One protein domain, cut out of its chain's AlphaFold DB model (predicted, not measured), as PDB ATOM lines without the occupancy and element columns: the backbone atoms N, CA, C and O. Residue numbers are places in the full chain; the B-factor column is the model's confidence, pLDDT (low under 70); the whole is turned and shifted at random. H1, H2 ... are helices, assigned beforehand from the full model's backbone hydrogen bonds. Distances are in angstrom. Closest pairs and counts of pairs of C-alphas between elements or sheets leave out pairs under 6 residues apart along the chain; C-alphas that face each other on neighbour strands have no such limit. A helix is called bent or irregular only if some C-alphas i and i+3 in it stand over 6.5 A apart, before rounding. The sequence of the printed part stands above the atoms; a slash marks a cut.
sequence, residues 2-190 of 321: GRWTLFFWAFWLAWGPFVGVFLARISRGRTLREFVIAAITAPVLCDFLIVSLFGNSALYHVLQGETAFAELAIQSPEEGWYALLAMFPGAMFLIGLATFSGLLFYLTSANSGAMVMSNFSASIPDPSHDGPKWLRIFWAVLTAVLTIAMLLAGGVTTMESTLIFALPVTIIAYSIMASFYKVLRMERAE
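What this domain is: This is residues 2 to 190 of the 321 residues of the protein "High-affinity choline transport protein" of Achromobacter agilis (UniProt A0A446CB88). The domain is a loose, open frame of helices: the long helices H2 and H5 run along two sides, the short pair H3 and H4 joins them at one end, and H1b, one arm of the bent helix H1, loosely spans the gap at the other. H6 folds back on H5 as a V, and H7 crosses the other arm, H1a, and then sticks out with residues 174 to 190. The printed part has 189 residues with seven named helices, H1 to H7 in order, and no named strand: all helix. It is loose, with a radius of gyration of the C-alphas of 20.4 A, and elongated, spanning 64 by 38 by 34 A.

Where its parts are: H1, residues 2 to 26, was assigned as one helix by its hydrogen bonds but is bent: C-alphas 14 and 17 are 7.2 A apart. Its arms are H1a, residues 2 to 14, from C-alpha 2 at (12.635, -34.658, -19.111), and H1b, residues 17 to 26, at a steep tilt of 52 degrees. H2, residues 32 to 63, is 44.8 A long. H3 holds residues 67 to 75 and H4 residues 77 to 86. H5, residues 91 to 120, is 42.6 A long and begins at C-alpha 91 at (13.079, -6.618, 2.777). H6, residues 133 to 152, is 29.0 A long. H7, residues 155 to 190, is 51.4 A long and ends at C-alpha 190 at (50.118, -52.865, -3.905); it has a kink of 51 degrees near residue 166 and is only just irregular, with C-alphas 157 and 160 6.9 A apart.

How they stand to each other: The hub is H5. With residues 110 to 118 it touches H6, closest at the C-alphas of Ala 114 and Arg 136, 5.1 A, at a steep tilt of 51 degrees, opposite ways. With residues 91 to 95 it touches H4, closest at the C-alphas of Leu 85 and Ala 91, 5.8 A, in a helical hairpin. H3 and H4 form another, with the C-alphas of Ala 73 and Gly 80 closest at 4.1 A. H5 and H1b only just touch, with 3 pairs of C-alphas within 8 A. H7 touches H1a with residues 160 to 173, closest at the C-alphas of Ala 10 and Ala 166, 4.8 A. H2 and H3 touch only at the corner, and only just, with the C-alphas of Val 62 and Ala 70 closest at 6.0 A. H2 and H5 are apart. Every O i to N i+4 pair is within hydrogen-bond range in H1a, H1b, H3, H5 and H6; the counts are 27 of 28 in H2, 5 of 6 in H4 and 22 of 32 in H7.

The domain as a whole: The C-alphas of Gly 65 and Glu 190 are the farthest apart, 64.8 A. The printed part has no cut. The link from H5 to H6 is long, with 12 residues. The pLDDT is under 70 at residue 2, residues 125 to 128 and residues 155 to 164.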
ATOM      1  N   GLY A   2      11.257 -34.463 -18.610       65.94
ATOM      2  CA  GLY A   2      12.635 -34.658 -19.111       65.94
ATOM      3  C   GLY A   2      13.529 -33.404 -19.159       65.94
ATOM      4  O   GLY A   2      14.721 -33.508 -18.899       65.94
ATOM      5  N   ARG A   3      12.962 -32.222 -19.437       75.00
ATOM      6  CA  ARG A   3      13.710 -30.976 -19.710       75.00
ATOM      7  C   ARG A   3      14.612 -30.521 -18.551       75.00
ATOM      8  O   ARG A   3      15.825 -30.455 -18.710       75.00
ATOM      9  N   TRP A   4      14.037 -30.317 -17.365       79.44
ATOM     10  CA  TRP A   4      14.777 -29.899 -16.165       79.44
ATOM     11  C   TRP A   4      15.781 -30.947 -15.684       79.44
ATOM     12  O   TRP A   4      16.920 -30.614 -15.369       79.44
ATOM     13  N   THR A   5      15.387 -32.221 -15.662       83.62
ATOM     14  CA  THR A   5      16.266 -33.304 -15.210       83.62
ATOM     15  C   THR A   5      17.501 -33.414 -16.097       83.62
ATOM     16  O   THR A   5      18.618 -33.448 -15.588       83.62
ATOM     17  N   LEU A   6      17.321 -33.426 -17.421       81.06
ATOM     18  CA  LEU A   6      18.435 -33.504 -18.368       81.06
ATOM     19  C   LEU A   6      19.325 -32.259 -18.315       81.06
ATOM     20  O   LEU A   6      20.545 -32.394 -18.369       81.06
ATOM     21  N   PHE A   7      18.733 -31.073 -18.149       79.06
ATOM     22  CA  PHE A   7      19.479 -29.835 -17.947       79.06
ATOM     23  C   PHE A   7      20.397 -29.918 -16.722       79.06
ATOM     24  O   PHE A   7      21.598 -29.685 -16.849       79.06
ATOM     25  N   PHE A   8      19.873 -30.308 -15.555       83.81
ATOM     26  CA  PHE A   8      20.689 -30.402 -14.343       83.81
ATOM     27  C   PHE A   8      21.763 -31.486 -14.455       83.81
ATOM     28  O   PHE A   8      22.900 -31.243 -14.064       83.81
ATOM     29  N   TRP A   9      21.470 -32.645 -15.054       85.56
ATOM     30  CA  TRP A   9      22.501 -33.657 -15.323       85.56
ATOM     31  C   TRP A   9      23.630 -33.116 -16.205       85.56
ATOM     32  O   TRP A   9      24.802 -33.282 -15.866       85.56
ATOM     33  N   ALA A  10      23.289 -32.438 -17.302       83.19
ATOM     34  CA  ALA A  10      24.262 -31.804 -18.188       83.19
ATOM     35  C   ALA A  10      25.104 -30.749 -17.456       83.19
ATOM     36  O   ALA A  10      26.331 -30.745 -17.557       83.19
ATOM     37  N   PHE A  11      24.441 -29.884 -16.688       83.56
ATOM     38  CA  PHE A  11      25.060 -28.815 -15.915       83.56
ATOM     39  C   PHE A  11      26.059 -29.360 -14.886       83.56
ATOM     40  O   PHE A  11      27.222 -28.949 -14.871       83.56
ATOM     41  N   TRP A  12      25.647 -30.343 -14.078       86.75
ATOM     42  CA  TRP A  12      26.505 -30.938 -13.052       86.75
ATOM     43  C   TRP A  12      27.687 -31.703 -13.645       86.75
ATOM     44  O   TRP A  12      28.796 -31.618 -13.117       86.75
ATOM     45  N   LEU A  13      27.493 -32.399 -14.771       86.31
ATOM     46  CA  LEU A  13      28.586 -33.077 -15.472       86.31
ATOM     47  C   LEU A  13      29.613 -32.086 -16.034       86.31
ATOM     48  O   LEU A  13      30.813 -32.322 -15.900       86.31
ATOM     49  N   ALA A  14      29.166 -30.963 -16.604       83.00
ATOM     50  CA  ALA A  14      30.059 -29.916 -17.105       83.00
ATOM     51  C   ALA A  14      30.882 -29.258 -15.981       83.00
ATOM     52  O   ALA A  14      32.049 -28.919 -16.179       83.00
ATOM     53  N   TRP A  15      30.303 -29.120 -14.785       84.81
ATOM     54  CA  TRP A  15      30.979 -28.566 -13.607       84.81
ATOM     55  C   TRP A  15      31.831 -29.584 -12.835       84.81
ATOM     56  O   TRP A  15      32.678 -29.190 -12.031       84.81
ATOM     57  N   GLY A  16      31.659 -30.882 -13.095       86.56
ATOM     58  CA  GLY A  16      32.352 -31.972 -12.404       86.56
ATOM     59  C   GLY A  16      33.877 -31.807 -12.313       86.56
ATOM     60  O   GLY A  16      34.414 -31.898 -11.208       86.56
ATOM     61  N   PRO A  17      34.602 -31.510 -13.413       82.19
ATOM     62  CA  PRO A  17      36.052 -31.304 -13.369       82.19
ATOM     63  C   PRO A  17      36.469 -30.131 -12.474       82.19
ATOM     64  O   PRO A  17      37.443 -30.231 -11.728       82.19
ATOM     65  N   PHE A  18      35.711 -29.034 -12.519       82.75
ATOM     66  CA  PHE A  18      35.965 -27.842 -11.715       82.75
ATOM     67  C   PHE A  18      35.802 -28.133 -10.216       82.75
ATOM     68  O   PHE A  18      36.722 -27.899  -9.427       82.75
ATOM     69  N   VAL A  19      34.665 -28.721  -9.834       86.88
ATOM     70  CA  VAL A  19      34.364 -29.077  -8.439       86.88
ATOM     71  C   VAL A  19      35.315 -30.164  -7.930       86.88
ATOM     72  O   VAL A  19      35.786 -30.093  -6.796       86.88
ATOM     73  N   GLY A  20      35.660 -31.140  -8.775       85.38
ATOM     74  CA  GLY A  20      36.550 -32.245  -8.429       85.38
ATOM     75  C   GLY A  20      37.954 -31.789  -8.031       85.38
ATOM     76  O   GLY A  20      38.477 -32.246  -7.015       85.38
ATOM     77  N   VAL A  21      38.551 -30.846  -8.772       82.25
ATOM     78  CA  VAL A  21      39.876 -30.291  -8.435       82.25
ATOM     79  C   VAL A  21      39.834 -29.526  -7.111       82.25
ATOM     80  O   VAL A  21      40.729 -29.686  -6.278       82.25
ATOM     81  N   PHE A  22      38.793 -28.721  -6.889       82.75
ATOM     82  CA  PHE A  22      38.622 -27.984  -5.638       82.75
ATOM     83  C   PHE A  22      38.495 -28.931  -4.437       82.75
ATOM     84  O   PHE A  22      39.257 -28.820  -3.473       82.75
ATOM     85  N   LEU A  23      37.591 -29.911  -4.535       86.44
ATOM     86  CA  LEU A  23      37.377 -30.931  -3.515       86.44
ATOM     87  C   LEU A  23      38.654 -31.729  -3.232       86.44
ATOM     88  O   LEU A  23      38.981 -31.961  -2.067       86.44
ATOM     89  N   ALA A  24      39.420 -32.093  -4.263       85.00
ATOM     90  CA  ALA A  24      40.692 -32.790  -4.100       85.00
ATOM     91  C   ALA A  24      41.728 -31.946  -3.335       85.00
ATOM     92  O   ALA A  24      42.406 -32.467  -2.447       85.00
ATOM     93  N   ARG A  25      41.827 -30.640  -3.626       81.56
ATOM     94  CA  ARG A  25      42.781 -29.729  -2.967       81.56
ATOM     95  C   ARG A  25      42.500 -29.577  -1.469       81.56
ATOM     96  O   ARG A  25      43.433 -29.656  -0.673       81.56
ATOM     97  N   ILE A  26      41.237 -29.403  -1.074       86.25
ATOM     98  CA  ILE A  26      40.870 -29.223   0.344       86.25
ATOM     99  C   ILE A  26      40.838 -30.537   1.141       86.25
ATOM    100  O   ILE A  26      40.855 -30.513   2.369       86.25
ATOM    101  N   SER A  27      40.826 -31.687   0.460       87.75
ATOM    102  CA  SER A  27      40.697 -33.014   1.088       87.75
ATOM    103  C   SER A  27      42.032 -33.740   1.289       87.75
ATOM    104  O   SER A  27      42.056 -34.941   1.573       87.75
ATOM    105  N   ARG A  28      43.166 -33.037   1.159       84.50
ATOM    106  CA  ARG A  28      44.504 -33.622   1.321       84.50
ATOM    107  C   ARG A  28      44.670 -34.228   2.721       84.50
ATOM    108  O   ARG A  28      44.532 -33.541   3.726       84.50
ATOM    109  N   GLY A  29      45.007 -35.519   2.776       86.31
ATOM    110  CA  GLY A  29      45.234 -36.254   4.028       86.31
ATOM    111  C   GLY A  29      43.987 -36.889   4.658       86.31
ATOM    112  O   GLY A  29      44.109 -37.510   5.711       86.31
ATOM    113  N   ARG A  30      42.807 -36.778   4.031       91.06
ATOM    114  CA  ARG A  30      41.578 -37.471   4.459       91.06
ATOM    115  C   ARG A  30      41.495 -38.880   3.874       91.06
ATOM    116  O   ARG A  30      42.039 -39.152   2.804       91.06
ATOM    117  N   THR A  31      40.783 -39.780   4.551       91.88
ATOM    118  CA  THR A  31      40.460 -41.092   3.973       91.88
ATOM    119  C   THR A  31      39.409 -40.948   2.868       91.88
ATOM    120  O   THR A  31      38.555 -40.063   2.925       91.88
ATOM    121  N   LEU A  32      39.422 -41.848   1.875       89.31
ATOM    122  CA  LEU A  32      38.424 -41.840   0.794       89.31
ATOM    123  C   LEU A  32      36.987 -41.920   1.342       89.31
ATOM    124  O   LEU A  32      36.080 -41.298   0.803       89.31
ATOM    125  N   ARG A  33      36.785 -42.656   2.442       91.88
ATOM    126  CA  ARG A  33      35.474 -42.796   3.088       91.88
ATOM    127  C   ARG A  33      34.995 -41.482   3.703       91.88
ATOM    128  O   ARG A  33      33.860 -41.091   3.457       91.88
ATOM    129  N   GLU A  34      35.844 -40.811   4.482       93.31
ATOM    130  CA  GLU A  34      35.519 -39.497   5.054       93.31
ATOM    131  C   GLU A  34      35.221 -38.478   3.959       93.31
ATOM    132  O   GLU A  34      34.249 -37.736   4.063       93.31
ATOM    133  N   PHE A  35      36.032 -38.485   2.897       92.44
ATOM    134  CA  PHE A  35      35.851 -37.609   1.750       92.44
ATOM    135  C   PHE A  35      34.476 -37.792   1.102       92.44
ATOM    136  O   PHE A  35      33.742 -36.821   0.967       92.44
ATOM    137  N   VAL A  36      34.104 -39.026   0.744       92.50
ATOM    138  CA  VAL A  36      32.833 -39.308   0.058       92.50
ATOM    139  C   VAL A  36      31.632 -38.955   0.937       92.50
ATOM    140  O   VAL A  36      30.688 -38.340   0.452       92.50
ATOM    141  N   ILE A  37      31.672 -39.297   2.230       95.19
ATOM    142  CA  ILE A  37      30.579 -38.969   3.156       95.19
ATOM    143  C   ILE A  37      30.433 -37.451   3.280       95.19
ATOM    144  O   ILE A  37      29.339 -36.930   3.099       95.19
ATOM    145  N   ALA A  38      31.524 -36.722   3.528       91.81
ATOM    146  CA  ALA A  38      31.465 -35.269   3.665       91.81
ATOM    147  C   ALA A  38      31.023 -34.577   2.362       91.81
ATOM    148  O   ALA A  38      30.182 -33.681   2.405       91.81
ATOM    149  N   ALA A  39      31.548 -35.021   1.216       91.50
ATOM    150  CA  ALA A  39      31.252 -34.448  -0.096       91.50
ATOM    151  C   ALA A  39      29.794 -34.651  -0.532       91.50
ATOM    152  O   ALA A  39      29.283 -33.843  -1.297       91.50
ATOM    153  N   ILE A  40      29.121 -35.702  -0.051       93.38
ATOM    154  CA  ILE A  40      27.701 -35.949  -0.338       93.38
ATOM    155  C   ILE A  40      26.818 -35.298   0.727       93.38
ATOM    156  O   ILE A  40      25.875 -34.583   0.401       93.38
ATOM    157  N   THR A  41      27.102 -35.535   2.007       95.44
ATOM    158  CA  THR A  41      26.205 -35.135   3.093       95.44
ATOM    159  C   THR A  41      26.154 -33.622   3.276       95.44
ATOM    160  O   THR A  41      25.065 -33.088   3.466       95.44
ATOM    161  N   ALA A  42      27.287 -32.915   3.207       93.25
ATOM    162  CA  ALA A  42      27.287 -31.475   3.467       93.25
ATOM    163  C   ALA A  42      26.471 -30.679   2.424       93.25
ATOM    164  O   ALA A  42      25.594 -29.925   2.849       93.25
ATOM    165  N   PRO A  43      26.650 -30.873   1.097       92.25
ATOM    166  CA  PRO A  43      25.830 -30.178   0.102       92.25
ATOM    167  C   PRO A  43      24.350 -30.548   0.193       92.25
ATOM    168  O   PRO A  43      23.511 -29.658   0.216       92.25
ATOM    169  N   VAL A  44      24.028 -31.838   0.357       95.44
ATOM    170  CA  VAL A  44      22.631 -32.297   0.456       95.44
ATOM    171  C   VAL A  44      21.909 -31.658   1.639       95.44
ATOM    172  O   VAL A  44      20.754 -31.267   1.507       95.44
ATOM    173  N   LEU A  45      22.569 -31.523   2.794       96.62
ATOM    174  CA  LEU A  45      21.972 -30.853   3.948       96.62
ATOM    175  C   LEU A  45      21.775 -29.356   3.698       96.62
ATOM    176  O   LEU A  45      20.729 -28.819   4.058       96.62
ATOM    177  N   CYS A  46      22.743 -28.683   3.075       95.38
ATOM    178  CA  CYS A  46      22.603 -27.276   2.703       95.38
ATOM    179  C   CYS A  46      21.446 -27.061   1.716       95.38
ATOM    180  O   CYS A  46      20.602 -26.198   1.959       95.38
ATOM    181  N   ASP A  47      21.365 -27.874   0.663       94.38
ATOM    182  CA  ASP A  47      20.296 -27.813  -0.336       94.38
ATOM    183  C   ASP A  47      18.939 -28.104   0.303       94.38
ATOM    184  O   ASP A  47      17.977 -27.364   0.095       94.38
ATOM    185  N   PHE A  48      18.870 -29.135   1.149       96.38
ATOM    186  CA  PHE A  48      17.665 -29.469   1.897       96.38
ATOM    187  C   PHE A  48      17.193 -28.290   2.747       96.38
ATOM    188  O   PHE A  48      16.007 -27.972   2.728       96.38
ATOM    189  N   LEU A  49      18.097 -27.612   3.460       96.44
ATOM    190  CA  LEU A  49      17.743 -26.465   4.293       96.44
ATOM    191  C   LEU A  49      17.248 -25.277   3.463       96.44
ATOM    192  O   LEU A  49      16.210 -24.706   3.790       96.44
ATOM    193  N   ILE A  50      17.953 -24.914   2.389       93.69
ATOM    194  CA  ILE A  50      17.596 -23.760   1.548       93.69
ATOM    195  C   ILE A  50      16.265 -24.005   0.837       93.69
ATOM    196  O   ILE A  50      15.366 -23.167   0.914       93.69
ATOM    197  N   VAL A  51      16.113 -25.159   0.182       93.75
ATOM    198  CA  VAL A  51      14.886 -25.513  -0.541       93.75
ATOM    199  C   VAL A  51      13.715 -25.654   0.427       93.75
ATOM    200  O   VAL A  51      12.630 -25.163   0.132       93.75
ATOM    201  N   SER A  52      13.916 -26.255   1.604       96.00
ATOM    202  CA  SER A  52      12.836 -26.375   2.590       96.00
ATOM    203  C   SER A  52      12.435 -25.029   3.180       96.00
ATOM    204  O   SER A  52      11.253 -24.814   3.417       96.00
ATOM    205  N   LEU A  53      13.380 -24.117   3.425       94.12
ATOM    206  CA  LEU A  53      13.066 -22.806   3.988       94.12
ATOM    207  C   LEU A  53      12.373 -21.926   2.941       94.12
ATOM    208  O   LEU A  53      11.206 -21.582   3.095       94.12
ATOM    209  N   PHE A  54      13.065 -21.606   1.849       92.69
ATOM    210  CA  PHE A  54      12.563 -20.656   0.856       92.69
ATOM    211  C   PHE A  54      11.492 -21.259  -0.051       92.69
ATOM    212  O   PHE A  54      10.544 -20.566  -0.414       92.69
ATOM    213  N   GLY A  55      11.597 -22.547  -0.384       92.94
ATOM    214  CA  GLY A  55      10.592 -23.238  -1.189       92.94
ATOM    215  C   GLY A  55       9.258 -23.362  -0.458       92.94
ATOM    216  O   GLY A  55       8.222 -23.062  -1.049       92.94
ATOM    217  N   ASN A  56       9.261 -23.711   0.836       94.38
ATOM    218  CA  ASN A  56       8.017 -23.733   1.610       94.38
ATOM    219  C   ASN A  56       7.462 -22.327   1.848       94.38
ATOM    220  O   ASN A  56       6.246 -22.166   1.827       94.38
ATOM    221  N   SER A  57       8.310 -21.307   2.038       93.25
ATOM    222  CA  SER A  57       7.844 -19.916   2.124       93.25
ATOM    223  C   SER A  57       7.160 -19.464   0.836       93.25
ATOM    224  O   SER A  57       6.038 -18.970   0.893       93.25
ATOM    225  N   ALA A  58       7.775 -19.698  -0.326       93.06
ATOM    226  CA  ALA A  58       7.155 -19.390  -1.613       93.06
ATOM    227  C   ALA A  58       5.832 -20.146  -1.792       93.06
ATOM    228  O   ALA A  58       4.818 -19.554  -2.156       93.06
ATOM    229  N   LEU A  59       5.818 -21.445  -1.473       93.50
ATOM    230  CA  LEU A  59       4.618 -22.271  -1.567       93.50
ATOM    231  C   LEU A  59       3.504 -21.778  -0.635       93.50
ATOM    232  O   LEU A  59       2.345 -21.775  -1.036       93.50
ATOM    233  N   TYR A  60       3.839 -21.336   0.580       93.56
ATOM    234  CA  TYR A  60       2.875 -20.774   1.520       93.56
ATOM    235  C   TYR A  60       2.143 -19.566   0.920       93.56
ATOM    236  O   TYR A  60       0.915 -19.548   0.939       93.56
ATOM    237  N   HIS A  61       2.861 -18.613   0.318       91.56
ATOM    238  CA  HIS A  61       2.251 -17.443  -0.330       91.56
ATOM    239  C   HIS A  61       1.352 -17.829  -1.513       91.56
ATOM    240  O   HIS A  61       0.229 -17.339  -1.638       91.56
ATOM    241  N   VAL A  62       1.787 -18.787  -2.337       93.06
ATOM    242  CA  VAL A  62       0.971 -19.301  -3.450       93.06
ATOM    243  C   VAL A  62      -0.310 -19.971  -2.942       93.06
ATOM    244  O   VAL A  62      -1.387 -19.737  -3.489       93.06
ATOM    245  N   LEU A  63      -0.225 -20.770  -1.874       93.25
ATOM    246  CA  LEU A  63      -1.383 -21.439  -1.268       93.25
ATOM    247  C   LEU A  63      -2.349 -20.462  -0.578       93.25
ATOM    248  O   LEU A  63      -3.538 -20.757  -0.500       93.25
ATOM    249  N   GLN A  64      -1.865 -19.303  -0.121       92.44
ATOM    250  CA  GLN A  64      -2.699 -18.211   0.402       92.44
ATOM    251  C   GLN A  64      -3.409 -17.403  -0.702       92.44
ATOM    252  O   GLN A  64      -4.185 -16.499  -0.400       92.44
ATOM    253  N   GLY A  65      -3.190 -17.742  -1.977       89.62
ATOM    254  CA  GLY A  65      -3.889 -17.137  -3.111       89.62
ATOM    255  C   GLY A  65      -3.135 -16.002  -3.802       89.62
ATOM    256  O   GLY A  65      -3.736 -15.296  -4.611       89.62
ATOM    257  N   GLU A  66      -1.833 -15.822  -3.549       89.69
ATOM    258  CA  GLU A  66      -0.998 -14.840  -4.259       89.69
ATOM    259  C   GLU A  66      -0.644 -15.311  -5.686       89.69
ATOM    260  O   GLU A  66       0.495 -15.653  -6.011       89.69
ATOM    261  N   THR A  67      -1.641 -15.332  -6.571       87.69
ATOM    262  CA  THR A  67      -1.498 -15.805  -7.958       87.69
ATOM    263  C   THR A  67      -0.555 -14.939  -8.794       87.69
ATOM    264  O   THR A  67       0.170 -15.472  -9.629       87.69
ATOM    265  N   ALA A  68      -0.499 -13.630  -8.528       89.69
ATOM    266  CA  ALA A  68       0.416 -12.710  -9.205       89.69
ATOM    267  C   ALA A  68       1.892 -13.038  -8.917       89.69
ATOM    268  O   ALA A  68       2.723 -12.996  -9.822       89.69
ATOM    269  N   PHE A  69       2.217 -13.421  -7.677       92.25
ATOM    270  CA  PHE A  69       3.559 -13.891  -7.330       92.25
ATOM    271  C   PHE A  69       3.877 -15.222  -8.016       92.25
ATOM    272  O   PHE A  69       4.968 -15.382  -8.559       92.25
ATOM    273  N   ALA A  70       2.924 -16.159  -8.028       90.56
ATOM    274  CA  ALA A  70       3.103 -17.449  -8.691       90.56
ATOM    275  C   ALA A  70       3.418 -17.283 -10.187       90.56
ATOM    276  O   ALA A  70       4.320 -17.937 -10.709       90.56
ATOM    277  N   GLU A  71       2.698 -16.392 -10.869       92.06
ATOM    278  CA  GLU A  71       2.911 -16.106 -12.286       92.06
ATOM    279  C   GLU A  71       4.261 -15.421 -12.536       92.06
ATOM    280  O   GLU A  71       5.017 -15.876 -13.398       92.06
ATOM    281  N   LEU A  72       4.618 -14.417 -11.723       91.62
ATOM    282  CA  LEU A  72       5.931 -13.767 -11.774       91.62
ATOM    283  C   LEU A  72       7.069 -14.782 -11.594       91.62
ATOM    284  O   LEU A  72       8.014 -14.795 -12.377       91.62
ATOM    285  N   ALA A  73       6.968 -15.665 -10.598       88.62
ATOM    286  CA  ALA A  73       7.995 -16.660 -10.300       88.62
ATOM    287  C   ALA A  73       8.180 -17.699 -11.423       88.62
ATOM    288  O   ALA A  73       9.263 -18.266 -11.561       88.62
ATOM    289  N   ILE A  74       7.140 -17.955 -12.225       87.06
ATOM    290  CA  ILE A  74       7.206 -18.857 -13.383       87.06
ATOM    291  C   ILE A  74       7.783 -18.143 -14.611       87.06
ATOM    292  O   ILE A  74       8.573 -18.745 -15.340       87.06
ATOM    293  N   GLN A  75       7.373 -16.897 -14.861       86.88
ATOM    294  CA  GLN A  75       7.782 -16.133 -16.044       86.88
ATOM    295  C   GLN A  75       9.211 -15.591 -15.922       86.88
ATOM    296  O   GLN A  75       9.979 -15.694 -16.877       86.88
ATOM    297  N   SER A  76       9.567 -15.092 -14.737       86.25
ATOM    298  CA  SER A  76      10.863 -14.486 -14.423       86.25
ATOM    299  C   SER A  76      11.398 -15.045 -13.096       86.25
ATOM    300  O   SER A  76      11.288 -14.388 -12.055       86.25
ATOM    301  N   PRO A  77      11.981 -16.260 -13.085       84.56
ATOM    302  CA  PRO A  77      12.492 -16.890 -11.865       84.56
ATOM    303  C   PRO A  77      13.492 -16.019 -11.087       84.56
ATOM    304  O   PRO A  77      13.485 -16.011  -9.855       84.56
ATOM    305  N   GLU A  78      14.326 -15.255 -11.796       85.94
ATOM    306  CA  GLU A  78      15.264 -14.290 -11.225       85.94
ATOM    307  C   GLU A  78      14.566 -13.176 -10.433       85.94
ATOM    308  O   GLU A  78      15.031 -12.817  -9.352       85.94
ATOM    309  N   GLU A  79      13.434 -12.667 -10.920       89.69
ATOM    310  CA  GLU A  79      12.628 -11.660 -10.225       89.69
ATOM    311  C   GLU A  79      11.826 -12.289  -9.085       89.69
ATOM    312  O   GLU A  79      11.711 -11.692  -8.012       89.69
ATOM    313  N   GLY A  80      11.342 -13.521  -9.272       92.06
ATOM    314  CA  GLY A  80      10.613 -14.282  -8.258       92.06
ATOM    315  C   GLY A  80      11.387 -14.432  -6.946       92.06
ATOM    316  O   GLY A  80      10.802 -14.315  -5.869       92.06
ATOM    317  N   TRP A  81      12.711 -14.608  -7.010       91.81
ATOM    318  CA  TRP A  81      13.565 -14.640  -5.817       91.81
ATOM    319  C   TRP A  81      13.509 -13.328  -5.019       91.81
ATOM    320  O   TRP A  81      13.316 -13.345  -3.802       91.81
ATOM    321  N   TYR A  82      13.637 -12.182  -5.690       94.19
ATOM    322  CA  TYR A  82      13.594 -10.877  -5.025       94.19
ATOM    323  C   TYR A  82      12.184 -10.503  -4.567       94.19
ATOM    324  O   TYR A  82      12.037  -9.910  -3.498       94.19
ATOM    325  N   ALA A  83      11.155 -10.895  -5.321       93.75
ATOM    326  CA  ALA A  83       9.762 -10.727  -4.928       93.75
ATOM    327  C   ALA A  83       9.448 -11.494  -3.636       93.75
ATOM    328  O   ALA A  83       8.835 -10.933  -2.733       93.75
ATOM    329  N   LEU A  84       9.949 -12.727  -3.499       93.69
ATOM    330  CA  LEU A  84       9.817 -13.499  -2.263       93.69
ATOM    331  C   LEU A  84      10.505 -12.799  -1.083       93.69
ATOM    332  O   LEU A  84       9.927 -12.687  -0.007       93.69
ATOM    333  N   LEU A  85      11.728 -12.289  -1.269       93.88
ATOM    334  CA  LEU A  85      12.442 -11.560  -0.212       93.88
ATOM    335  C   LEU A  85      11.730 -10.263   0.200       93.88
ATOM    336  O   LEU A  85      11.816  -9.864   1.363       93.88
ATOM    337  N   ALA A  86      11.014  -9.623  -0.728       93.94
ATOM    338  CA  ALA A  86      10.234  -8.421  -0.457       93.94
ATOM    339  C   ALA A  86       9.034  -8.669   0.473       93.94
ATOM    340  O   ALA A  86       8.562  -7.733   1.116       93.94
ATOM    341  N   MET A  87       8.576  -9.920   0.588       91.44
ATOM    342  CA  MET A  87       7.469 -10.315   1.467       91.44
ATOM    343  C   MET A  87       7.887 -10.446   2.939       91.44
ATOM    344  O   MET A  87       7.034 -10.496   3.825       91.44
ATOM    345  N   PHE A  88       9.192 -10.486   3.229       91.88
ATOM    346  CA  PHE A  88       9.704 -10.617   4.590       91.88
ATOM    347  C   PHE A  88       9.938  -9.258   5.271       91.88
ATOM    348  O   PHE A  88      10.299  -8.269   4.620       91.88
ATOM    349  N   PRO A  89       9.807  -9.186   6.611       92.06
ATOM    350  CA  PRO A  89      10.175  -7.987   7.353       92.06
ATOM    351  C   PRO A  89      11.666  -7.672   7.155       92.06
ATOM    352  O   PRO A  89      12.519  -8.554   7.240       92.06
ATOM    353  N   GLY A  90      11.988  -6.403   6.894       92.38
ATOM    354  CA  GLY A  90      13.364  -5.989   6.591       92.38
ATOM    355  C   GLY A  90      13.808  -6.265   5.147       92.38
ATOM    356  O   GLY A  90      15.009  -6.324   4.889       92.38
ATOM    357  N   ALA A  91      12.863  -6.393   4.211       93.81
ATOM    358  CA  ALA A  91      13.079  -6.618   2.777       93.81
ATOM    359  C   ALA A  91      14.291  -5.887   2.174       93.81
ATOM    360  O   ALA A  91      15.126  -6.516   1.533       93.81
ATOM    361  N   MET A  92      14.442  -4.577   2.406       94.31
ATOM    362  CA  MET A  92      15.553  -3.797   1.841       94.31
ATOM    363  C   MET A  92      16.928  -4.337   2.265       94.31
ATOM    364  O   MET A  92      17.844  -4.423   1.446       94.31
ATOM    365  N   PHE A  93      17.066  -4.742   3.530       96.31
ATOM    366  CA  PHE A  93      18.293  -5.353   4.036       96.31
ATOM    367  C   PHE A  93      18.511  -6.743   3.431       96.31
ATOM    368  O   PHE A  93      19.615  -7.038   2.977       96.31
ATOM    369  N   LEU A  94      17.467  -7.576   3.372       94.81
ATOM    370  CA  LEU A  94      17.546  -8.925   2.802       94.81
ATOM    371  C   LEU A  94      17.897  -8.906   1.311       94.81
ATOM    372  O   LEU A  94      18.762  -9.663   0.881       94.81
ATOM    373  N   ILE A  95      17.282  -8.012   0.536       95.62
ATOM    374  CA  ILE A  95      17.569  -7.814  -0.889       95.62
ATOM    375  C   ILE A  95      19.003  -7.316  -1.076       95.62
ATOM    376  O   ILE A  95      19.730  -7.850  -1.915       95.62
ATOM    377  N   GLY A  96      19.444  -6.339  -0.276       96.50
ATOM    378  CA  GLY A  96      20.825  -5.855  -0.306       96.50
ATOM    379  C   GLY A  96      21.831  -6.969  -0.001       96.50
ATOM    380  O   GLY A  96      22.807  -7.143  -0.731       96.50
ATOM    381  N   LEU A  97      21.552  -7.777   1.025       95.69
ATOM    382  CA  LEU A  97      22.376  -8.919   1.409       95.69
ATOM    383  C   LEU A  97      22.400 -10.002   0.325       95.69
ATOM    384  O   LEU A  97      23.473 -10.499  -0.005       95.69
ATOM    385  N   ALA A  98      21.248 -10.348  -0.253       93.94
ATOM    386  CA  ALA A  98      21.145 -11.331  -1.328       93.94
ATOM    387  C   ALA A  98      21.907 -10.878  -2.579       93.94
ATOM    388  O   ALA A  98      22.674 -11.655  -3.143       93.94
ATOM    389  N   THR A  99      21.766  -9.606  -2.958       95.31
ATOM    390  CA  THR A  99      22.471  -9.012  -4.104       95.31
ATOM    391  C   THR A  99      23.984  -9.032  -3.884       95.31
ATOM    392  O   THR A  99      24.742  -9.471  -4.749       95.31
ATOM    393  N   PHE A 100      24.442  -8.605  -2.703       96.81
ATOM    394  CA  PHE A 100      25.864  -8.603  -2.360       96.81
ATOM    395  C   PHE A 100      26.444 -10.023  -2.285       96.81
ATOM    396  O   PHE A 100      27.521 -10.286  -2.816       96.81
ATOM    397  N   SER A 101      25.707 -10.956  -1.679       95.38
ATOM    398  CA  SER A 101      26.065 -12.374  -1.620       95.38
ATOM    399  C   SER A 101      26.180 -12.981  -3.023       95.38
ATOM    400  O   SER A 101      27.195 -13.599  -3.343       95.38
ATOM    401  N   GLY A 102      25.202 -12.729  -3.899       93.81
ATOM    402  CA  GLY A 102      25.225 -13.171  -5.294       93.81
ATOM    403  C   GLY A 102      26.434 -12.633  -6.062       93.81
ATOM    404  O   GLY A 102      27.116 -13.394  -6.750       93.81
ATOM    405  N   LEU A 103      26.770 -11.352  -5.877       94.38
ATOM    406  CA  LEU A 103      27.968 -10.744  -6.459       94.38
ATOM    407  C   LEU A 103      29.257 -11.425  -5.970       94.38
ATOM    408  O   LEU A 103      30.141 -11.721  -6.775       94.38
ATOM    409  N   LEU A 104      29.369 -11.700  -4.666       95.00
ATOM    410  CA  LEU A 104      30.528 -12.389  -4.096       95.00
ATOM    411  C   LEU A 104      30.655 -13.829  -4.601       95.00
ATOM    412  O   LEU A 104      31.762 -14.257  -4.946       95.00
ATOM    413  N   PHE A 105      29.546 -14.567  -4.678       92.06
ATOM    414  CA  PHE A 105      29.527 -15.918  -5.239       92.06
ATOM    415  C   PHE A 105      29.940 -15.913  -6.704       92.06
ATOM    416  O   PHE A 105      30.765 -16.740  -7.098       92.06
ATOM    417  N   TYR A 106      29.441 -14.959  -7.490       90.56
ATOM    418  CA  TYR A 106      29.839 -14.801  -8.882       90.56
ATOM    419  C   TYR A 106      31.338 -14.507  -9.006       90.56
ATOM    420  O   TYR A 106      32.047 -15.236  -9.699       90.56
ATOM    421  N   LEU A 107      31.851 -13.505  -8.285       91.12
ATOM    422  CA  LEU A 107      33.257 -13.102  -8.364       91.12
ATOM    423  C   LEU A 107      34.200 -14.237  -7.941       91.12
ATOM    424  O   LEU A 107      35.198 -14.510  -8.610       91.12
ATOM    425  N   THR A 108      33.870 -14.933  -6.854       90.19
ATOM    426  CA  THR A 108      34.682 -16.040  -6.331       90.19
ATOM    427  C   THR A 108      34.658 -17.246  -7.271       90.19
ATOM    428  O   THR A 108      35.703 -17.859  -7.522       90.19
ATOM    429  N   SER A 109      33.489 -17.559  -7.840       89.19
ATOM    430  CA  SER A 109      33.322 -18.666  -8.787       89.19
ATOM    431  C   SER A 109      34.027 -18.379 -10.108       89.19
ATOM    432  O   SER A 109      34.784 -19.222 -10.582       89.19
ATOM    433  N   ALA A 110      33.874 -17.173 -10.664       88.94
ATOM    434  CA  ALA A 110      34.553 -16.754 -11.889       88.94
ATOM    435  C   ALA A 110      36.080 -16.794 -11.727       88.94
ATOM    436  O   ALA A 110      36.797 -17.325 -12.577       88.94
ATOM    437  N   ASN A 111      36.579 -16.307 -10.589       87.50
ATOM    438  CA  ASN A 111      37.999 -16.310 -10.269       87.50
ATOM    439  C   ASN A 111      38.584 -17.730 -10.162       87.50
ATOM    440  O   ASN A 111      39.692 -17.992 -10.641       87.50
ATOM    441  N   SER A 112      37.835 -18.645  -9.547       87.44
ATOM    442  CA  SER A 112      38.221 -20.051  -9.408       87.44
ATOM    443  C   SER A 112      38.122 -20.790 -10.746       87.44
ATOM    444  O   SER A 112      39.018 -21.559 -11.092       87.44
ATOM    445  N   GLY A 113      37.077 -20.531 -11.534       87.62
ATOM    446  CA  GLY A 113      36.882 -21.130 -12.855       87.62
ATOM    447  C   GLY A 113      37.997 -20.749 -13.827       87.62
ATOM    448  O   GLY A 113      38.574 -21.617 -14.480       87.62
ATOM    449  N   ALA A 114      38.387 -19.471 -13.847       88.81
ATOM    450  CA  ALA A 114      39.514 -18.996 -14.645       88.81
ATOM    451  C   ALA A 114      40.846 -19.650 -14.234       88.81
ATOM    452  O   ALA A 114      41.674 -19.965 -15.090       88.81
ATOM    453  N   MET A 115      41.052 -19.896 -12.933       85.94
ATOM    454  CA  MET A 115      42.225 -20.621 -12.434       85.94
ATOM    455  C   MET A 115      42.242 -22.066 -12.945       85.94
ATOM    456  O   MET A 115      43.243 -22.497 -13.516       85.94
ATOM    457  N   VAL A 116      41.142 -22.808 -12.802       86.81
ATOM    458  CA  VAL A 116      41.069 -24.202 -13.272       86.81
ATOM    459  C   VAL A 116      41.262 -24.289 -14.785       86.81
ATOM    460  O   VAL A 116      42.022 -25.132 -15.256       86.81
ATOM    461  N   MET A 117      40.664 -23.376 -15.550       88.56
ATOM    462  CA  MET A 117      40.825 -23.368 -17.002       88.56
ATOM    463  C   MET A 117      42.266 -23.057 -17.423       88.56
ATOM    464  O   MET A 117      42.794 -23.674 -18.351       88.56
ATOM    465  N   SER A 118      42.948 -22.163 -16.696       88.12
ATOM    466  CA  SER A 118      44.378 -21.924 -16.905       88.12
ATOM    467  C   SER A 118      45.230 -23.158 -16.596       88.12
ATOM    468  O   SER A 118      46.204 -23.402 -17.303       88.12
ATOM    469  N   ASN A 119      44.830 -23.975 -15.616       85.38
ATOM    470  CA  ASN A 119      45.526 -25.216 -15.286       85.38
ATOM    471  C   ASN A 119      45.353 -26.286 -16.367       85.38
ATOM    472  O   ASN A 119      46.300 -27.001 -16.667       85.38
ATOM    473  N   PHE A 120      44.171 -26.386 -16.979       86.06
ATOM    474  CA  PHE A 120      43.924 -27.345 -18.064       86.06
ATOM    475  C   PHE A 120      44.519 -26.919 -19.410       86.06
ATOM    476  O   PHE A 120      44.736 -27.757 -20.278       86.06
ATOM    477  N   SER A 121      44.807 -25.628 -19.577       86.00
ATOM    478  CA  SER A 121      45.319 -25.058 -20.830       86.00
ATOM    479  C   SER A 121      46.847 -24.920 -20.867       86.00
ATOM    480  O   SER A 121      47.390 -24.398 -21.840       86.00
ATOM    481  N   ALA A 122      47.553 -25.348 -19.817       82.88
ATOM    482  CA  ALA A 122      49.006 -25.270 -19.716       82.88
ATOM    483  C   ALA A 122      49.597 -26.612 -19.270       82.88
ATOM    484  O   ALA A 122      49.014 -27.329 -18.463       82.88
ATOM    485  N   SER A 123      50.793 -26.935 -19.766       75.81
ATOM    486  CA  SER A 123      51.584 -28.028 -19.200       75.81
ATOM    487  C   SER A 123      52.242 -27.521 -17.919       75.81
ATOM    488  O   SER A 123      53.129 -26.667 -17.967       75.81
ATOM    489  N   ILE A 124      51.753 -27.986 -16.771       72.19
ATOM    490  CA  ILE A 124      52.272 -27.595 -15.461       72.19
ATOM    491  C   ILE A 124      53.187 -28.721 -14.955       72.19
ATOM    492  O   ILE A 124      52.713 -29.850 -14.825       72.19
ATOM    493  N   PRO A 125      54.474 -28.445 -14.655       62.03
ATOM    494  CA  PRO A 125      55.411 -29.458 -14.155       62.03
ATOM    495  C   PRO A 125      54.996 -30.071 -12.810       62.03
ATOM    496  O   PRO A 125      55.312 -31.224 -12.534       62.03
ATOM    497  N   ASP A 126      54.287 -29.305 -11.979       67.69
ATOM    498  CA  ASP A 126      53.813 -29.719 -10.660       67.69
ATOM    499  C   ASP A 126      52.314 -29.385 -10.498       67.69
ATOM    500  O   ASP A 126      51.956 -28.206 -10.490       67.69
ATOM    501  N   PRO A 127      51.426 -30.384 -10.310       64.88
ATOM    502  CA  PRO A 127      49.982 -30.185 -10.117       64.88
ATOM    503  C   PRO A 127      49.595 -29.279  -8.934       64.88
ATOM    504  O   PRO A 127      48.443 -28.845  -8.829       64.88
ATOM    505  N   SER A 128      50.526 -29.029  -8.009       65.12
ATOM    506  CA  SER A 128      50.333 -28.114  -6.883       65.12
ATOM    507  C   SER A 128      50.511 -26.638  -7.249       65.12
ATOM    508  O   SER A 128      50.084 -25.777  -6.481       65.12
ATOM    509  N   HIS A 129      51.092 -26.343  -8.413       71.88
ATOM    510  CA  HIS A 129      51.279 -24.982  -8.900       71.88
ATOM    511  C   HIS A 129      50.114 -24.559  -9.798       71.88
ATOM    512  O   HIS A 129      49.541 -25.359 -10.535       71.88
ATOM    513  N   ASP A 130      49.754 -23.279  -9.721       77.44
ATOM    514  CA  ASP A 130      48.735 -22.706 -10.595       77.44
ATOM    515  C   ASP A 130      49.333 -22.340 -11.963       77.44
ATOM    516  O   ASP A 130      50.518 -22.019 -12.093       77.44
ATOM    517  N   GLY A 131      48.483 -22.370 -12.987       78.06
ATOM    518  CA  GLY A 131      48.824 -22.019 -14.354       78.06
ATOM    519  C   GLY A 131      49.247 -20.553 -14.513       78.06
ATOM    520  O   GLY A 131      49.089 -19.725 -13.606       78.06
ATOM    521  N   PRO A 132      49.791 -20.189 -15.686       84.31
ATOM    522  CA  PRO A 132      50.294 -18.843 -15.939       84.31
ATOM    523  C   PRO A 132      49.228 -17.766 -15.695       84.31
ATOM    524  O   PRO A 132      48.112 -17.846 -16.211       84.31
ATOM    525  N   LYS A 133      49.588 -16.699 -14.967       87.88
ATOM    526  CA  LYS A 133      48.663 -15.604 -14.606       87.88
ATOM    527  C   LYS A 133      47.991 -14.955 -15.824       87.88
ATOM    528  O   LYS A 133      46.814 -14.618 -15.754       87.88
ATOM    529  N   TRP A 134      48.709 -14.818 -16.942       89.44
ATOM    530  CA  TRP A 134      48.148 -14.294 -18.194       89.44
ATOM    531  C   TRP A 134      47.009 -15.168 -18.733       89.44
ATOM    532  O   TRP A 134      45.973 -14.650 -19.135       89.44
ATOM    533  N   LEU A 135      47.167 -16.492 -18.678       90.56
ATOM    534  CA  LEU A 135      46.170 -17.435 -19.178       90.56
ATOM    535  C   LEU A 135      44.897 -17.400 -18.325       90.56
ATOM    536  O   LEU A 135      43.792 -17.476 -18.851       90.56
ATOM    537  N   ARG A 136      45.040 -17.191 -17.012       90.19
ATOM    538  CA  ARG A 136      43.907 -16.931 -16.115       90.19
ATOM    539  C   ARG A 136      43.156 -15.652 -16.492       90.19
ATOM    540  O   ARG A 136      41.931 -15.670 -16.520       90.19
ATOM    541  N   ILE A 137      43.866 -14.559 -16.788       91.88
ATOM    542  CA  ILE A 137      43.238 -13.299 -17.229       91.88
ATOM    543  C   ILE A 137      42.508 -13.512 -18.560       91.88
ATOM    544  O   ILE A 137      41.357 -13.107 -18.686       91.88
ATOM    545  N   PHE A 138      43.136 -14.205 -19.516       93.56
ATOM    546  CA  PHE A 138      42.517 -14.560 -20.793       93.56
ATOM    547  C   PHE A 138      41.191 -15.309 -20.596       93.56
ATOM    548  O   PHE A 138      40.164 -14.889 -21.127       93.56
ATOM    549  N   TRP A 139      41.187 -16.366 -19.778       93.25
ATOM    550  CA  TRP A 139      39.975 -17.143 -19.518       93.25
ATOM    551  C   TRP A 139      38.908 -16.354 -18.759       93.25
ATOM    552  O   TRP A 139      37.732 -16.527 -19.059       93.25
ATOM    553  N   ALA A 140      39.295 -15.468 -17.835       92.56
ATOM    554  CA  ALA A 140      38.362 -14.591 -17.130       92.56
ATOM    555  C   ALA A 140      37.686 -13.572 -18.066       92.56
ATOM    556  O   ALA A 140      36.488 -13.325 -17.955       92.56
ATOM    557  N   VAL A 141      38.437 -12.990 -19.008       93.94
ATOM    558  CA  VAL A 141      37.877 -12.068 -20.010       93.94
ATOM    559  C   VAL A 141      36.969 -12.824 -20.976       93.94
ATOM    560  O   VAL A 141      35.872 -12.358 -21.273       93.94
ATOM    561  N   LEU A 142      37.382 -14.009 -21.431       93.38
ATOM    562  CA  LEU A 142      36.587 -14.813 -22.353       93.38
ATOM    563  C   LEU A 142      35.249 -15.247 -21.737       93.38
ATOM    564  O   LEU A 142      34.218 -15.150 -22.401       93.38
ATOM    565  N   THR A 143      35.231 -15.673 -20.470       90.38
ATOM    566  CA  THR A 143      33.975 -16.000 -19.775       90.38
ATOM    567  C   THR A 143      33.099 -14.772 -19.550       90.38
ATOM    568  O   THR A 143      31.884 -14.880 -19.698       90.38
ATOM    569  N   ALA A 144      33.672 -13.600 -19.261       90.75
ATOM    570  CA  ALA A 144      32.906 -12.356 -19.170       90.75
ATOM    571  C   ALA A 144      32.253 -11.981 -20.514       90.75
ATOM    572  O   ALA A 144      31.061 -11.685 -20.556       90.75
ATOM    573  N   VAL A 145      32.999 -12.073 -21.622       93.06
ATOM    574  CA  VAL A 145      32.473 -11.834 -22.978       93.06
ATOM    575  C   VAL A 145      31.354 -12.819 -23.308       93.06
ATOM    576  O   VAL A 145      30.295 -12.403 -23.775       93.06
ATOM    577  N   LEU A 146      31.548 -14.109 -23.016       88.50
ATOM    578  CA  LEU A 146      30.523 -15.131 -23.234       88.50
ATOM    579  C   LEU A 146      29.267 -14.870 -22.388       88.50
ATOM    580  O   LEU A 146      28.156 -15.022 -22.883       88.50
ATOM    581  N   THR A 147      29.439 -14.421 -21.141       87.31
ATOM    582  CA  THR A 147      28.328 -14.066 -20.244       87.31
ATOM    583  C   THR A 147      27.508 -12.917 -20.828       87.31
ATOM    584  O   THR A 147      26.290 -13.020 -20.920       87.31
ATOM    585  N   ILE A 148      28.166 -11.846 -21.288       89.38
ATOM    586  CA  ILE A 148      27.491 -10.706 -21.926       89.38
ATOM    587  C   ILE A 148      26.774 -11.155 -23.204       89.38
ATOM    588  O   ILE A 148      25.615 -10.804 -23.407       89.38
ATOM    589  N   ALA A 149      27.425 -11.969 -24.040       88.12
ATOM    590  CA  ALA A 149      26.814 -12.499 -25.255       88.12
ATOM    591  C   ALA A 149      25.553 -13.328 -24.954       88.12
ATOM    592  O   ALA A 149      24.546 -13.175 -25.640       88.12
ATOM    593  N   MET A 150      25.572 -14.156 -23.903       83.50
ATOM    594  CA  MET A 150      24.398 -14.923 -23.473       83.50
ATOM    595  C   MET A 150      23.275 -14.037 -22.926       83.50
ATOM    596  O   MET A 150      22.110 -14.289 -23.229       83.50
ATOM    597  N   LEU A 151      23.601 -12.986 -22.166       84.38
ATOM    598  CA  LEU A 151      22.605 -12.018 -21.691       84.38
ATOM    599  C   LEU A 151      21.910 -11.311 -22.863       84.38
ATOM    600  O   LEU A 151      20.692 -11.157 -22.849       84.38
ATOM    601  N   LEU A 152      22.662 -10.953 -23.908       85.62
ATOM    602  CA  LEU A 152      22.107 -10.363 -25.131       85.62
ATOM    603  C   LEU A 152      21.277 -11.362 -25.957       85.62
ATOM    604  O   LEU A 152      20.357 -10.955 -26.659       85.62
ATOM    605  N   ALA A 153      21.583 -12.659 -25.873       80.75
ATOM    606  CA  ALA A 153      20.922 -13.725 -26.630       80.75
ATOM    607  C   ALA A 153      19.617 -14.256 -25.997       80.75
ATOM    608  O   ALA A 153      19.076 -15.246 -26.489       80.75
ATOM    609  N   GLY A 154      19.117 -13.637 -24.921       71.00
ATOM    610  CA  GLY A 154      17.867 -14.038 -24.257       71.00
ATOM    611  C   GLY A 154      18.037 -14.781 -22.925       71.00
ATOM    612  O   GLY A 154      17.062 -15.319 -22.391       71.00
ATOM    613  N   GLY A 155      19.248 -14.803 -22.359       68.31
ATOM    614  CA  GLY A 155      19.496 -15.265 -20.991       68.31
ATOM    615  C   GLY A 155      19.235 -16.761 -20.771       68.31
ATOM    616  O   GLY A 155      19.681 -17.610 -21.543       68.31
ATOM    617  N   VAL A 156      18.539 -17.097 -19.678       60.50
ATOM    618  CA  VAL A 156      18.319 -18.483 -19.204       60.50
ATOM    619  C   VAL A 156      17.556 -19.337 -20.228       60.50
ATOM    620  O   VAL A 156      17.779 -20.545 -20.319       60.50
ATOM    621  N   THR A 157      16.710 -18.717 -21.056       57.34
ATOM    622  CA  THR A 157      15.891 -19.421 -22.060       57.34
ATOM    623  C   THR A 157      16.723 -20.110 -23.151       57.34
ATOM    624  O   THR A 157      16.293 -21.119 -23.709       57.34
ATOM    625  N   THR A 158      17.956 -19.651 -23.384       54.53
ATOM    626  CA  THR A 158      18.892 -20.203 -24.380       54.53
ATOM    627  C   THR A 158      19.757 -21.346 -23.818       54.53
ATOM    628  O   THR A 158      20.504 -21.985 -24.556       54.53
ATOM    629  N   MET A 159      19.668 -21.662 -22.517       55.78
ATOM    630  CA  MET A 159      20.518 -22.688 -21.886       55.78
ATOM    631  C   MET A 159      20.107 -24.135 -22.210       55.78
ATOM    632  O   MET A 159      20.872 -25.063 -21.939       55.78
ATOM    633  N   GLU A 160      18.955 -24.351 -22.849       57.12
ATOM    634  CA  GLU A 160      18.506 -25.664 -23.345       57.12
ATOM    635  C   GLU A 160      19.508 -26.287 -24.338       57.12
ATOM    636  O   GLU A 160      19.686 -27.506 -24.380       57.12
ATOM    637  N   SER A 161      20.243 -25.455 -25.089       59.44
ATOM    638  CA  SER A 161      21.265 -25.884 -26.057       59.44
ATOM    639  C   SER A 161      22.451 -26.617 -25.412       59.44
ATOM    640  O   SER A 161      23.170 -27.352 -26.091       59.44
ATOM    641  N   THR A 162      22.640 -26.473 -24.094       60.53
ATOM    642  CA  THR A 162      23.711 -27.128 -23.319       60.53
ATOM    643  C   THR A 162      23.602 -28.654 -23.358       60.53
ATOM    644  O   THR A 162      24.608 -29.353 -23.223       60.53
ATOM    645  N   LEU A 163      22.403 -29.190 -23.614       64.94
ATOM    646  CA  LEU A 163      22.177 -30.632 -23.698       64.94
ATOM    647  C   LEU A 163      23.015 -31.298 -24.803       64.94
ATOM    648  O   LEU A 163      23.451 -32.436 -24.638       64.94
ATOM    649  N   ILE A 164      23.309 -30.578 -25.891       69.81
ATOM    650  CA  ILE A 164      24.120 -31.089 -27.007       69.81
ATOM    651  C   ILE A 164      25.560 -31.382 -26.549       69.81
ATOM    652  O   ILE A 164      26.156 -32.377 -26.958       69.81
ATOM    653  N   PHE A 165      26.104 -30.571 -25.637       71.00
ATOM    654  CA  PHE A 165      27.451 -30.757 -25.086       71.00
ATOM    655  C   PHE A 165      27.513 -31.804 -23.963       71.00
ATOM    656  O   PHE A 165      28.594 -32.300 -23.646       71.00
ATOM    657  N   ALA A 166      26.375 -32.185 -23.379       73.25
ATOM    658  CA  ALA A 166      26.320 -33.131 -22.264       73.25
ATOM    659  C   ALA A 166      26.726 -34.556 -22.664       73.25
ATOM    660  O   ALA A 166      27.335 -35.281 -21.875       73.25
ATOM    661  N   LEU A 167      26.404 -34.965 -23.896       80.69
ATOM    662  CA  LEU A 167      26.625 -36.334 -24.360       80.69
ATOM    663  C   LEU A 167      28.129 -36.687 -24.444       80.69
ATOM    664  O   LEU A 167      28.524 -37.672 -23.815       80.69
ATOM    665  N   PRO A 168      29.003 -35.890 -25.097       85.06
ATOM    666  CA  PRO A 168      30.448 -36.142 -25.068       85.06
ATOM    667  C   PRO A 168      31.037 -36.122 -23.652       85.06
ATOM    668  O   PRO A 168      31.843 -36.984 -23.300       85.06
ATOM    669  N   VAL A 169      30.608 -35.172 -22.815       84.19
ATOM    670  CA  VAL A 169      31.094 -35.040 -21.432       84.19
ATOM    671  C   VAL A 169      30.732 -36.274 -20.602       84.19
ATOM    672  O   VAL A 169      31.547 -36.743 -19.808       84.19
ATOM    673  N   THR A 170      29.559 -36.862 -20.835       87.44
ATOM    674  CA  THR A 170      29.132 -38.102 -20.171       87.44
ATOM    675  C   THR A 170      30.068 -39.271 -20.500       87.44
ATOM    676  O   THR A 170      30.487 -39.997 -19.599       87.44
ATOM    677  N   ILE A 171      30.464 -39.430 -21.768       90.00
ATOM    678  CA  ILE A 171      31.408 -40.482 -22.196       90.00
ATOM    679  C   ILE A 171      32.765 -40.313 -21.493       90.00
ATOM    680  O   ILE A 171      33.357 -41.286 -21.008       90.00
ATOM    681  N   ILE A 172      33.243 -39.071 -21.396       90.00
ATOM    682  CA  ILE A 172      34.484 -38.741 -20.686       90.00
ATOM    683  C   ILE A 172      34.352 -39.082 -19.195       90.00
ATOM    684  O   ILE A 172      35.246 -39.718 -18.637       90.00
ATOM    685  N   ALA A 173      33.229 -38.736 -18.558       88.69
ATOM    686  CA  ALA A 173      32.986 -39.032 -17.148       88.69
ATOM    687  C   ALA A 173      33.054 -40.542 -16.853       88.69
ATOM    688  O   ALA A 173      33.773 -40.954 -15.941       88.69
ATOM    689  N   TYR A 174      32.406 -41.384 -17.667       91.25
ATOM    690  CA  TYR A 174      32.500 -42.845 -17.523       91.25
ATOM    691  C   TYR A 174      33.925 -43.373 -17.729       91.25
ATOM    692  O   TYR A 174      34.368 -44.268 -17.007       91.25
ATOM    693  N   SER A 175      34.671 -42.791 -18.669       93.06
ATOM    694  CA  SER A 175      36.073 -43.152 -18.907       93.06
ATOM    695  C   SER A 175      36.953 -42.829 -17.691       93.06
ATOM    696  O   SER A 175      37.789 -43.643 -17.288       93.06
ATOM    697  N   ILE A 176      36.723 -41.679 -17.048       91.00
ATOM    698  CA  ILE A 176      37.401 -41.288 -15.804       91.00
ATOM    699  C   ILE A 176      37.030 -42.244 -14.666       91.00
ATOM    700  O   ILE A 176      37.922 -42.696 -13.949       91.00
ATOM    701  N   MET A 177      35.753 -42.617 -14.525       91.69
ATOM    702  CA  MET A 177      35.317 -43.590 -13.515       91.69
ATOM    703  C   MET A 177      36.010 -44.947 -13.690       91.69
ATOM    704  O   MET A 177      36.510 -45.513 -12.715       91.69
ATOM    705  N   ALA A 178      36.097 -45.453 -14.925       94.19
ATOM    706  CA  ALA A 178      36.779 -46.710 -15.228       94.19
ATOM    707  C   ALA A 178      38.285 -46.641 -14.917       94.19
ATOM    708  O   ALA A 178      38.843 -47.562 -14.311       94.19
ATOM    709  N   SER A 179      38.940 -45.533 -15.281       92.75
ATOM    710  CA  SER A 179      40.353 -45.287 -14.970       92.75
ATOM    711  C   SER A 179      40.600 -45.228 -13.459       92.75
ATOM    712  O   SER A 179      41.472 -45.925 -12.939       92.75
ATOM    713  N   PHE A 180      39.773 -44.480 -12.725       91.38
ATOM    714  CA  PHE A 180      39.883 -44.349 -11.276       91.38
ATOM    715  C   PHE A 180      39.665 -45.686 -10.556       91.38
ATOM    716  O   PHE A 180      40.435 -46.044  -9.666       91.38
ATOM    717  N   TYR A 181      38.682 -46.478 -10.991       93.50
ATOM    718  CA  TYR A 181      38.464 -47.826 -10.468       93.50
ATOM    719  C   TYR A 181      39.691 -48.728 -10.666       93.50
ATOM    720  O   TYR A 181      40.093 -49.450  -9.750       93.50
ATOM    721  N   LYS A 182      40.327 -48.664 -11.844       91.31
ATOM    722  CA  LYS A 182      41.564 -49.402 -12.124       91.31
ATOM    723  C   LYS A 182      42.698 -48.972 -11.190       91.31
ATOM    724  O   LYS A 182      43.359 -49.840 -10.626       91.31
ATOM    725  N   VAL A 183      42.883 -47.668 -10.981       91.75
ATOM    726  CA  VAL A 183      43.905 -47.127 -10.068       91.75
ATOM    727  C   VAL A 183      43.674 -47.604  -8.633       91.75
ATOM    728  O   VAL A 183      44.598 -48.126  -8.017       91.75
ATOM    729  N   LEU A 184      42.441 -47.534  -8.126       89.69
ATOM    730  CA  LEU A 184      42.117 -48.009  -6.776       89.69
ATOM    731  C   LEU A 184      42.363 -49.513  -6.603       89.69
ATOM    732  O   LEU A 184      42.816 -49.954  -5.546       89.69
ATOM    733  N   ARG A 185      42.085 -50.321  -7.635       89.69
ATOM    734  CA  ARG A 185      42.411 -51.755  -7.617       89.69
ATOM    735  C   ARG A 185      43.914 -52.003  -7.569       89.69
ATOM    736  O   ARG A 185      44.340 -52.898  -6.846       89.69
ATOM    737  N   MET A 186      44.694 -51.234  -8.327       85.38
ATOM    738  CA  MET A 186      46.155 -51.333  -8.326       85.38
ATOM    739  C   MET A 186      46.733 -50.929  -6.969       85.38
ATOM    740  O   MET A 186      47.529 -51.676  -6.413       85.38
ATOM    741  N   GLU A 187      46.261 -49.826  -6.383       85.88
ATOM    742  CA  GLU A 187      46.697 -49.381  -5.055       85.88
ATOM    743  C   GLU A 187      46.340 -50.406  -3.969       85.88
ATOM    744  O   GLU A 187      47.134 -50.676  -3.068       85.88
ATOM    745  N   ARG A 188      45.159 -51.032  -4.058       81.81
ATOM    746  CA  ARG A 188      44.777 -52.113  -3.143       81.81
ATOM    747  C   ARG A 188      45.717 -53.313  -3.264       81.81
ATOM    748  O   ARG A 188      46.174 -53.806  -2.237       81.81
ATOM    749  N   ALA A 189      46.014 -53.755  -4.485       80.00
ATOM    750  CA  ALA A 189      46.932 -54.866  -4.723       80.00
ATOM    751  C   ALA A 189      48.351 -54.552  -4.215       80.00
ATOM    752  O   ALA A 189      48.990 -55.397  -3.592       80.00
ATOM    753  N   GLU A 190      48.822 -53.319  -4.409       78.19
ATOM    754  CA  GLU A 190      50.118 -52.865  -3.905       78.19
ATOM    755  C   GLU A 190      50.157 -52.830  -2.370       78.19
ATOM    756  O   GLU A 190      51.099 -53.340  -1.762       78.19
TER     757      GLU A 190